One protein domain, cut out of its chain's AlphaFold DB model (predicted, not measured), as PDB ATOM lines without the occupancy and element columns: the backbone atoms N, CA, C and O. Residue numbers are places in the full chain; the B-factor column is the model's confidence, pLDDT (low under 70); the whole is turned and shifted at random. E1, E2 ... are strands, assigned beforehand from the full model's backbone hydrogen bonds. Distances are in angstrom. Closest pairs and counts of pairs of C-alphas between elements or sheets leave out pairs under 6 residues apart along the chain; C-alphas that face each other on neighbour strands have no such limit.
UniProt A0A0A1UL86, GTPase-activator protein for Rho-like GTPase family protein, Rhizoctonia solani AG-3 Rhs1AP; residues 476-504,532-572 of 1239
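Overview. This is residues 476 to 504 and 532 to 572 of the 1239 residues of the protein "GTPase-activator protein for Rho-like GTPase family protein" of Rhizoctonia solani AG-3 Rhs1AP (UniProt A0A0A1UL86). Little regular structure: a flat body, mostly loops, with a small sheet, E2 - E1 - E5, beside a hairpin of E3 and E4. The 70 printed residues hold five strands, E1 to E5 in chain order, both sheets antiparallel, and no named helix; the class is all strand, with 22 residues in named elements. It is compact, radius of gyration of the C-alphas 11.4 A, spanning 38 by 30 by 15 A.

Arrangement. E1, residues 476 to 478, forms a hairpin with E2, residues 482 to 485, at 162 degrees; N 484 and O 476 are 2.8 A apart. E5, residues 568 to 571, is E1's other antiparallel neighbour; N 477 and O 569 are 2.9 A apart. E3, residues 538 to 542, forms a hairpin with E4, residues 550 to 555; N 541 and O 552 are 2.9 A apart. The closest C-alphas of E3 and E5, Phe 538 and Phe 568, are 7.3 A apart.

Along the chain. C-alpha 476 begins E1 at (221.714, 151.605, 36.160); C-alpha 571 ends E5 at (218.675, 149.092, 40.119). E4 measures 13.7 A, E3 13.1 A.

Size, cuts and confidence. Residues 505 to 531 are cut out, a 10.5 A gap between C-alphas 504 and 532. The E4 to E5 link is long. Residues 503 to 504, 544 to 548 and 560 to 562 have pLDDT under 70.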
ATOM      1  N   VAL A 476     222.521 151.733  37.381       90.06
ATOM      2  CA  VAL A 476     221.714 151.605  36.160       90.06
ATOM      3  C   VAL A 476     222.139 150.344  35.415       90.06
ATOM      4  O   VAL A 476     223.336 150.067  35.322       90.06
ATOM      5  N   ARG A 477     221.188 149.596  34.844       89.81
ATOM      6  CA  ARG A 477     221.461 148.436  33.978       89.81
ATOM      7  C   ARG A 477     220.776 148.536  32.618       89.81
ATOM      8  O   ARG A 477     219.812 149.279  32.447       89.81
ATOM      9  N   LEU A 478     221.271 147.742  31.672       86.12
ATOM     10  CA  LEU A 478     220.638 147.455  30.384       86.12
ATOM     11  C   LEU A 478     220.631 145.932  30.206       86.12
ATOM     12  O   LEU A 478     221.689 145.295  30.191       86.12
ATOM     13  N   GLY A 479     219.436 145.342  30.147       79.44
ATOM     14  CA  GLY A 479     219.274 143.897  30.322       79.44
ATOM     15  C   GLY A 479     219.783 143.437  31.697       79.44
ATOM     16  O   GLY A 479     219.567 144.113  32.706       79.44
ATOM     17  N   THR A 480     220.464 142.289  31.727       74.81
ATOM     18  CA  THR A 480     220.923 141.616  32.960       74.81
ATOM     19  C   THR A 480     222.336 142.018  33.395       74.81
ATOM     20  O   THR A 480     222.602 142.198  34.590       74.81
ATOM     21  N   TYR A 481     223.254 142.127  32.428       79.06
ATOM     22  CA  TYR A 481     224.700 142.038  32.668       79.06
ATOM     23  C   TYR A 481     225.482 143.345  32.469       79.06
ATOM     24  O   TYR A 481     226.548 143.489  33.061       79.06
ATOM     25  N   GLN A 482     224.989 144.300  31.672       85.94
ATOM     26  CA  GLN A 482     225.653 145.599  31.504       85.94
ATOM     27  C   GLN A 482     225.171 146.572  32.580       85.94
ATOM     28  O   GLN A 482     223.962 146.738  32.762       85.94
ATOM     29  N   ARG A 483     226.113 147.200  33.296       89.19
ATOM     30  CA  ARG A 483     225.836 148.073  34.446       89.19
ATOM     31  C   ARG A 483     226.677 149.351  34.420       89.19
ATOM     32  O   ARG A 483     227.801 149.369  33.918       89.19
ATOM     33  N   TRP A 484     226.121 150.413  34.994       91.19
ATOM     34  CA  TRP A 484     226.711 151.745  35.102       91.19
ATOM     35  C   TRP A 484     226.472 152.321  36.497       91.19
ATOM     36  O   TRP A 484     225.372 152.191  37.033       91.19
ATOM     37  N   HIS A 485     227.435 153.055  37.062       90.00
ATOM     38  CA  HIS A 485     227.110 153.989  38.150       90.00
ATOM     39  C   HIS A 485     226.164 155.072  37.623       90.00
ATOM     40  O   HIS A 485     226.323 155.532  36.491       90.00
ATOM     41  N   SER A 486     225.240 155.560  38.452       88.31
ATOM     42  CA  SER A 486     224.226 156.555  38.055       88.31
ATOM     43  C   SER A 486     224.815 157.863  37.489       88.31
ATOM     44  O   SER A 486     224.185 158.520  36.668       88.31
ATOM     45  N   GLY A 487     226.052 158.219  37.868       85.69
ATOM     46  CA  GLY A 487     226.800 159.355  37.302       85.69
ATOM     47  C   GLY A 487     227.561 159.075  36.000       85.69
ATOM     48  O   GLY A 487     227.968 160.017  35.327       85.69
ATOM     49  N   CYS A 488     227.755 157.805  35.627       88.44
ATOM     50  CA  CYS A 488     228.382 157.419  34.356       88.44
ATOM     51  C   CYS A 488     227.385 157.410  33.186       88.44
ATOM     52  O   CYS A 488     227.798 157.518  32.034       88.44
ATOM     53  N   VAL A 489     226.080 157.322  33.466       88.88
ATOM     54  CA  VAL A 489     225.024 157.562  32.475       88.88
ATOM     55  C   VAL A 489     224.839 159.073  32.338       88.88
ATOM     56  O   VAL A 489     224.203 159.713  33.176       88.88
ATOM     57  N   LYS A 490     225.435 159.647  31.291       89.12
ATOM     58  CA  LYS A 490     225.353 161.070  30.933       89.12
ATOM     59  C   LYS A 490     225.148 161.244  29.431       89.12
ATOM     60  O   LYS A 490     225.457 160.344  28.655       89.12
ATOM     61  N   CYS A 491     224.637 162.399  29.013       88.31
ATOM     62  CA  CYS A 491     224.523 162.718  27.590       88.31
ATOM     63  C   CYS A 491     225.913 162.954  26.971       88.31
ATOM     64  O   CYS A 491     226.724 163.684  27.532       88.31
ATOM     65  N   SER A 492     226.164 162.386  25.790       85.75
ATOM     66  CA  SER A 492     227.434 162.506  25.059       85.75
ATOM     67  C   SER A 492     227.603 163.809  24.254       85.75
ATOM     68  O   SER A 492     228.464 163.874  23.381       85.75
ATOM     69  N   ARG A 493     226.784 164.844  24.505       83.56
ATOM     70  CA  ARG A 493     227.052 166.212  24.023       83.56
ATOM     71  C   ARG A 493     227.719 166.983  25.157       83.56
ATOM     72  O   ARG A 493     227.098 167.116  26.208       83.56
ATOM     73  N   ASP A 494     228.925 167.504  24.944       73.50
ATOM     74  CA  ASP A 494     229.743 168.107  26.012       73.50
ATOM     75  C   ASP A 494     229.084 169.312  26.707       73.50
ATOM     76  O   ASP A 494     229.279 169.525  27.901       73.50
ATOM     77  N   GLU A 495     228.227 170.053  26.000       77.94
ATOM     78  CA  GLU A 495     227.459 171.184  26.544       77.94
ATOM     79  C   GLU A 495     226.230 170.761  27.384       77.94
ATOM     80  O   GLU A 495     225.516 171.609  27.919       77.94
ATOM     81  N   CYS A 496     225.936 169.459  27.508       82.62
ATOM     82  CA  CYS A 496     224.739 168.956  28.183       82.62
ATOM     83  C   CYS A 496     225.043 168.460  29.615       82.62
ATOM     84  O   CYS A 496     225.544 167.346  29.779       82.62
ATOM     85  N   PRO A 497     224.650 169.184  30.684       80.69
ATOM     86  CA  PRO A 497     224.961 168.807  32.071       80.69
ATOM     87  C   PRO A 497     224.148 167.609  32.610       80.69
ATOM     88  O   PRO A 497     224.188 167.312  33.805       80.69
ATOM     89  N   ARG A 498     223.367 166.924  31.764       83.94
ATOM     90  CA  ARG A 498     222.416 165.883  32.179       83.94
ATOM     91  C   ARG A 498     223.099 164.530  32.390       83.94
ATOM     92  O   ARG A 498     223.638 163.938  31.453       83.94
ATOM     93  N   ASN A 499     222.967 164.015  33.609       87.31
ATOM     94  CA  ASN A 499     223.308 162.652  34.017       87.31
ATOM     95  C   ASN A 499     222.118 162.002  34.754       87.31
ATOM     96  O   ASN A 499     221.126 162.680  35.023       87.31
ATOM     97  N   ALA A 500     222.189 160.701  35.047       84.62
ATOM     98  CA  ALA A 500     221.098 159.957  35.685       84.62
ATOM     99  C   ALA A 500     221.115 159.989  37.231       84.62
ATOM    100  O   ALA A 500     220.346 159.256  37.858       84.62
ATOM    101  N   ILE A 501     221.951 160.814  37.877       83.56
ATOM    102  CA  ILE A 501     221.910 160.997  39.336       83.56
ATOM    103  C   ILE A 501     220.640 161.772  39.691       83.56
ATOM    104  O   ILE A 501     220.509 162.951  39.368       83.56
ATOM    105  N   ALA A 502     219.717 161.122  40.397       75.06
ATOM    106  CA  ALA A 502     218.488 161.772  40.821       75.06
ATOM    107  C   ALA A 502     218.752 162.856  41.890       75.06
ATOM    108  O   ALA A 502     219.527 162.622  42.828       75.06
ATOM    109  N   PRO A 503     218.113 164.037  41.786       65.75
ATOM    110  CA  PRO A 503     218.350 165.147  42.702       65.75
ATOM    111  C   PRO A 503     217.875 164.828  44.127       65.75
ATOM    112  O   PRO A 503     216.791 164.283  44.341       65.75
ATOM    113  N   LEU A 504     218.680 165.203  45.126       60.41
ATOM    114  CA  LEU A 504     218.325 165.024  46.535       60.41
ATOM    115  C   LEU A 504     217.126 165.915  46.920       60.41
ATOM    116  O   LEU A 504     217.143 167.109  46.603       60.41
ATOM    117  N   PRO A 532     215.836 156.606  43.107       80.00
ATOM    118  CA  PRO A 532     216.306 155.801  41.980       80.00
ATOM    119  C   PRO A 532     216.797 156.679  40.821       80.00
ATOM    120  O   PRO A 532     216.260 157.764  40.597       80.00
ATOM    121  N   ALA A 533     217.801 156.208  40.078       83.50
ATOM    122  CA  ALA A 533     218.404 156.947  38.970       83.50
ATOM    123  C   ALA A 533     217.373 157.366  37.898       83.50
ATOM    124  O   ALA A 533     216.490 156.586  37.538       83.50
ATOM    125  N   GLU A 534     217.506 158.574  37.334       83.69
ATOM    126  CA  GLU A 534     216.556 159.147  36.355       83.69
ATOM    127  C   GLU A 534     216.746 158.582  34.929       83.69
ATOM    128  O   GLU A 534     216.878 159.310  33.942       83.69
ATOM    129  N   VAL A 535     216.752 157.252  34.817       84.88
ATOM    130  CA  VAL A 535     217.050 156.486  33.595       84.88
ATOM    131  C   VAL A 535     216.123 156.798  32.420       84.88
ATOM    132  O   VAL A 535     216.575 156.819  31.279       84.88
ATOM    133  N   GLY A 536     214.853 157.122  32.685       82.50
ATOM    134  CA  GLY A 536     213.842 157.395  31.656       82.50
ATOM    135  C   GLY A 536     214.102 158.640  30.799       82.50
ATOM    136  O   GLY A 536     213.409 158.845  29.808       82.50
ATOM    137  N   ARG A 537     215.102 159.466  31.146       84.00
ATOM    138  CA  ARG A 537     215.554 160.599  30.319       84.00
ATOM    139  C   ARG A 537     216.701 160.244  29.367       84.00
ATOM    140  O   ARG A 537     217.188 161.140  28.680       84.00
ATOM    141  N   PHE A 538     217.138 158.982  29.317       87.75
ATOM    142  CA  PHE A 538     218.289 158.537  28.529       87.75
ATOM    143  C   PHE A 538     217.936 157.440  27.522       87.75
ATOM    144  O   PHE A 538     217.177 156.512  27.798       87.75
ATOM    145  N   ILE A 539     218.539 157.558  26.344       87.00
ATOM    146  CA  ILE A 539     218.433 156.645  25.205       87.00
ATOM    147  C   ILE A 539     219.842 156.348  24.686       87.00
ATOM    148  O   ILE A 539     220.752 157.163  24.850       87.00
ATOM    149  N   TYR A 540     220.043 155.175  24.091       86.81
ATOM    150  CA  TYR A 540     221.354 154.729  23.626       86.81
ATOM    151  C   TYR A 540     221.355 154.379  22.144       86.81
ATOM    152  O   TYR A 540     220.387 153.837  21.614       86.81
ATOM    153  N   GLU A 541     222.474 154.647  21.488       84.88
ATOM    154  CA  GLU A 541     222.769 154.135  20.157       84.88
ATOM    155  C   GLU A 541     223.341 152.711  20.284       84.88
ATOM    156  O   GLU A 541     224.300 152.516  21.044       84.88
ATOM    157  N   PRO A 542     222.750 151.696  19.625       80.88
ATOM    158  CA  PRO A 542     223.281 150.337  19.644       80.88
ATOM    159  C   PRO A 542     224.538 150.237  18.772       80.88
ATOM    160  O   PRO A 542     224.610 150.847  17.709       80.88
ATOM    161  N   LYS A 543     225.517 149.433  19.188       77.94
ATOM    162  CA  LYS A 543     226.696 149.138  18.362       77.94
ATOM    163  C   LYS A 543     226.343 148.154  17.240       77.94
ATOM    164  O   LYS A 543     225.586 147.206  17.464       77.94
ATOM    165  N   ASP A 544     226.926 148.345  16.057       63.38
ATOM    166  CA  ASP A 544     226.692 147.478  14.898       63.38
ATOM    167  C   ASP A 544     226.906 145.988  15.214       63.38
ATOM    168  O   ASP A 544     227.928 145.586  15.773       63.38
ATOM    169  N   GLY A 545     225.922 145.171  14.831       60.72
ATOM    170  CA  GLY A 545     225.928 143.713  14.980       60.72
ATOM    171  C   GLY A 545     225.410 143.163  16.316       60.72
ATOM    172  O   GLY A 545     224.981 142.013  16.341       60.72
ATOM    173  N   GLU A 546     225.378 143.949  17.399       57.75
ATOM    174  CA  GLU A 546     225.134 143.435  18.761       57.75
ATOM    175  C   GLU A 546     223.927 144.101  19.457       57.75
ATOM    176  O   GLU A 546     224.037 145.231  19.948       57.75
ATOM    177  N   PRO A 547     222.761 143.422  19.568       54.34
ATOM    178  CA  PRO A 547     221.464 144.061  19.829       54.34
ATOM    179  C   PRO A 547     221.285 144.690  21.220       54.34
ATOM    180  O   PRO A 547     220.268 145.355  21.439       54.34
ATOM    181  N   VAL A 548     222.230 144.482  22.144       63.41
ATOM    182  CA  VAL A 548     222.176 144.945  23.544       63.41
ATOM    183  C   VAL A 548     223.353 145.867  23.903       63.41
ATOM    184  O   VAL A 548     223.389 146.394  25.010       63.41
ATOM    185  N   THR A 549     224.348 146.072  23.032       71.44
ATOM    186  CA  THR A 549     225.562 146.830  23.408       71.44
ATOM    187  C   THR A 549     225.442 148.325  23.113       71.44
ATOM    188  O   THR A 549     225.030 148.727  22.027       71.44
ATOM    189  N   VAL A 550     225.811 149.157  24.091       77.31
ATOM    190  CA  VAL A 550     225.780 150.625  23.987       77.31
ATOM    191  C   VAL A 550     227.028 151.142  23.271       77.31
ATOM    192  O   VAL A 550     228.144 150.882  23.721       77.31
ATOM    193  N   ALA A 551     226.839 151.918  22.202       75.56
ATOM    194  CA  ALA A 551     227.895 152.705  21.568       75.56
ATOM    195  C   ALA A 551     227.972 154.123  22.161       75.56
ATOM    196  O   ALA A 551     229.032 154.541  22.623       75.56
ATOM    197  N   VAL A 552     226.843 154.843  22.197       82.31
ATOM    198  CA  VAL A 552     226.747 156.232  22.687       82.31
ATOM    199  C   VAL A 552     225.467 156.417  23.512       82.31
ATOM    200  O   VAL A 552     224.459 155.763  23.251       82.31
ATOM    201  N   ILE A 553     225.497 157.301  24.517       87.31
ATOM    202  CA  ILE A 553     224.338 157.652  25.357       87.31
ATOM    203  C   ILE A 553     223.926 159.105  25.092       87.31
ATOM    204  O   ILE A 553     224.738 160.028  25.178       87.31
ATOM    205  N   TYR A 554     222.639 159.330  24.847       86.06
ATOM    206  CA  TYR A 554     222.037 160.652  24.690       86.06
ATOM    207  C   TYR A 554     220.900 160.840  25.699       86.06
ATOM    208  O   TYR A 554     220.276 159.873  26.134       86.06
ATOM    209  N   CYS A 555     220.595 162.085  26.074       87.06
ATOM    210  CA  CYS A 555     219.293 162.363  26.680       87.06
ATOM    211  C   CYS A 555     218.203 162.435  25.597       87.06
ATOM    212  O   CYS A 555     218.514 162.710  24.434       87.06
ATOM    213  N   THR A 556     216.941 162.252  25.990       84.75
ATOM    214  CA  THR A 556     215.741 162.316  25.125       84.75
ATOM    215  C   THR A 556     215.776 163.454  24.107       84.75
ATOM    216  O   THR A 556     215.549 163.236  22.923       84.75
ATOM    217  N   ASP A 557     216.142 164.654  24.550       82.94
ATOM    218  CA  ASP A 557     216.081 165.880  23.748       82.94
ATOM    219  C   ASP A 557     217.242 166.003  22.733       82.94
ATOM    220  O   ASP A 557     217.294 166.960  21.964       82.94
ATOM    221  N   HIS A 558     218.213 165.078  22.754       81.88
ATOM    222  CA  HIS A 558     219.462 165.165  21.985       81.88
ATOM    223  C   HIS A 558     219.745 163.970  21.060       81.88
ATOM    224  O   HIS A 558     220.537 164.134  20.129       81.88
ATOM    225  N   GLY A 559     219.130 162.804  21.283       70.75
ATOM    226  CA  GLY A 559     219.280 161.609  20.436       70.75
ATOM    227  C   GLY A 559     218.254 161.548  19.299       70.75
ATOM    228  O   GLY A 559     217.563 160.546  19.153       70.75
ATOM    229  N   SER A 560     218.093 162.637  18.542       64.06
ATOM    230  CA  SER A 560     216.983 162.820  17.588       64.06
ATOM    231  C   SER A 560     217.181 162.186  16.195       64.06
ATOM    232  O   SER A 560     216.248 162.211  15.403       64.06
ATOM    233  N   ILE A 561     218.375 161.646  15.923       63.72
ATOM    234  CA  ILE A 561     218.876 160.717  14.871       63.72
ATOM    235  C   ILE A 561     220.284 160.346  15.408       63.72
ATOM    236  O   ILE A 561     220.936 161.302  15.846       63.72
ATOM    237  N   PRO A 562     220.811 159.092  15.426       63.94
ATOM    238  CA  PRO A 562     220.472 157.858  14.665       63.94
ATOM    239  C   PRO A 562     219.420 156.933  15.351       63.94
ATOM    240  O   PRO A 562     218.639 157.468  16.141       63.94
ATOM    241  N   PRO A 563     219.292 155.601  15.073       72.75
ATOM    242  CA  PRO A 563     218.216 154.761  15.633       72.75
ATOM    243  C   PRO A 563     218.445 154.392  17.112       72.75
ATOM    244  O   PRO A 563     218.695 153.239  17.474       72.75
ATOM    245  N   CYS A 564     218.336 155.398  17.977       75.19
ATOM    246  CA  CYS A 564     218.479 155.266  19.419       75.19
ATOM    247  C   CYS A 564     217.335 154.441  20.035       75.19
ATOM    248  O   CYS A 564     216.178 154.529  19.618       75.19
ATOM    249  N   ARG A 565     217.649 153.664  21.074       81.81
ATOM    250  CA  ARG A 565     216.713 152.819  21.825       81.81
ATOM    251  C   ARG A 565     216.589 153.294  23.272       81.81
ATOM    252  O   ARG A 565     217.557 153.752  23.874       81.81
ATOM    253  N   ALA A 566     215.401 153.136  23.849       81.25
ATOM    254  CA  ALA A 566     215.216 153.139  25.300       81.25
ATOM    255  C   ALA A 566     215.503 151.735  25.873       81.25
ATOM    256  O   ALA A 566     215.558 150.756  25.127       81.25
ATOM    257  N   GLY A 567     215.687 151.629  27.192       81.25
ATOM    258  CA  GLY A 567     215.908 150.336  27.862       81.25
ATOM    259  C   GLY A 567     216.761 150.371  29.131       81.25
ATOM    260  O   GLY A 567     216.973 149.321  29.731       81.25
ATOM    261  N   PHE A 568     217.261 151.539  29.547       88.44
ATOM    262  CA  PHE A 568     217.927 151.673  30.842       88.44
ATOM    263  C   PHE A 568     216.925 151.505  31.991       88.44
ATOM    264  O   PHE A 568     215.904 152.190  32.037       88.44
ATOM    265  N   GLU A 569     217.252 150.634  32.941       88.75
ATOM    266  CA  GLU A 569     216.483 150.396  34.163       88.75
ATOM    267  C   GLU A 569     217.318 150.791  35.390       88.75
ATOM    268  O   GLU A 569     218.525 150.533  35.443       88.75
ATOM    269  N   ALA A 570     216.686 151.426  36.379       89.25
ATOM    270  CA  ALA A 570     217.315 151.725  37.662       89.25
ATOM    271  C   ALA A 570     217.326 150.469  38.548       89.25
ATOM    272  O   ALA A 570     216.384 149.680  38.522       89.25
ATOM    273  N   VAL A 571     218.390 150.298  39.331       89.69
ATOM    274  CA  VAL A 571     218.675 149.092  40.119       89.69
ATOM    275  C   VAL A 571     218.803 149.474  41.590       89.69
ATOM    276  O   VAL A 571     219.563 150.386  41.936       89.69
ATOM    277  N   SER A 572     218.088 148.768  42.470       91.12
ATOM    278  CA  SER A 572     218.225 148.966  43.916       91.12
ATOM    279  C   SER A 572     219.596 148.484  44.413       91.12
ATOM    280  O   SER A 572     220.236 147.612  43.820       91.12
TER     281      SER A 572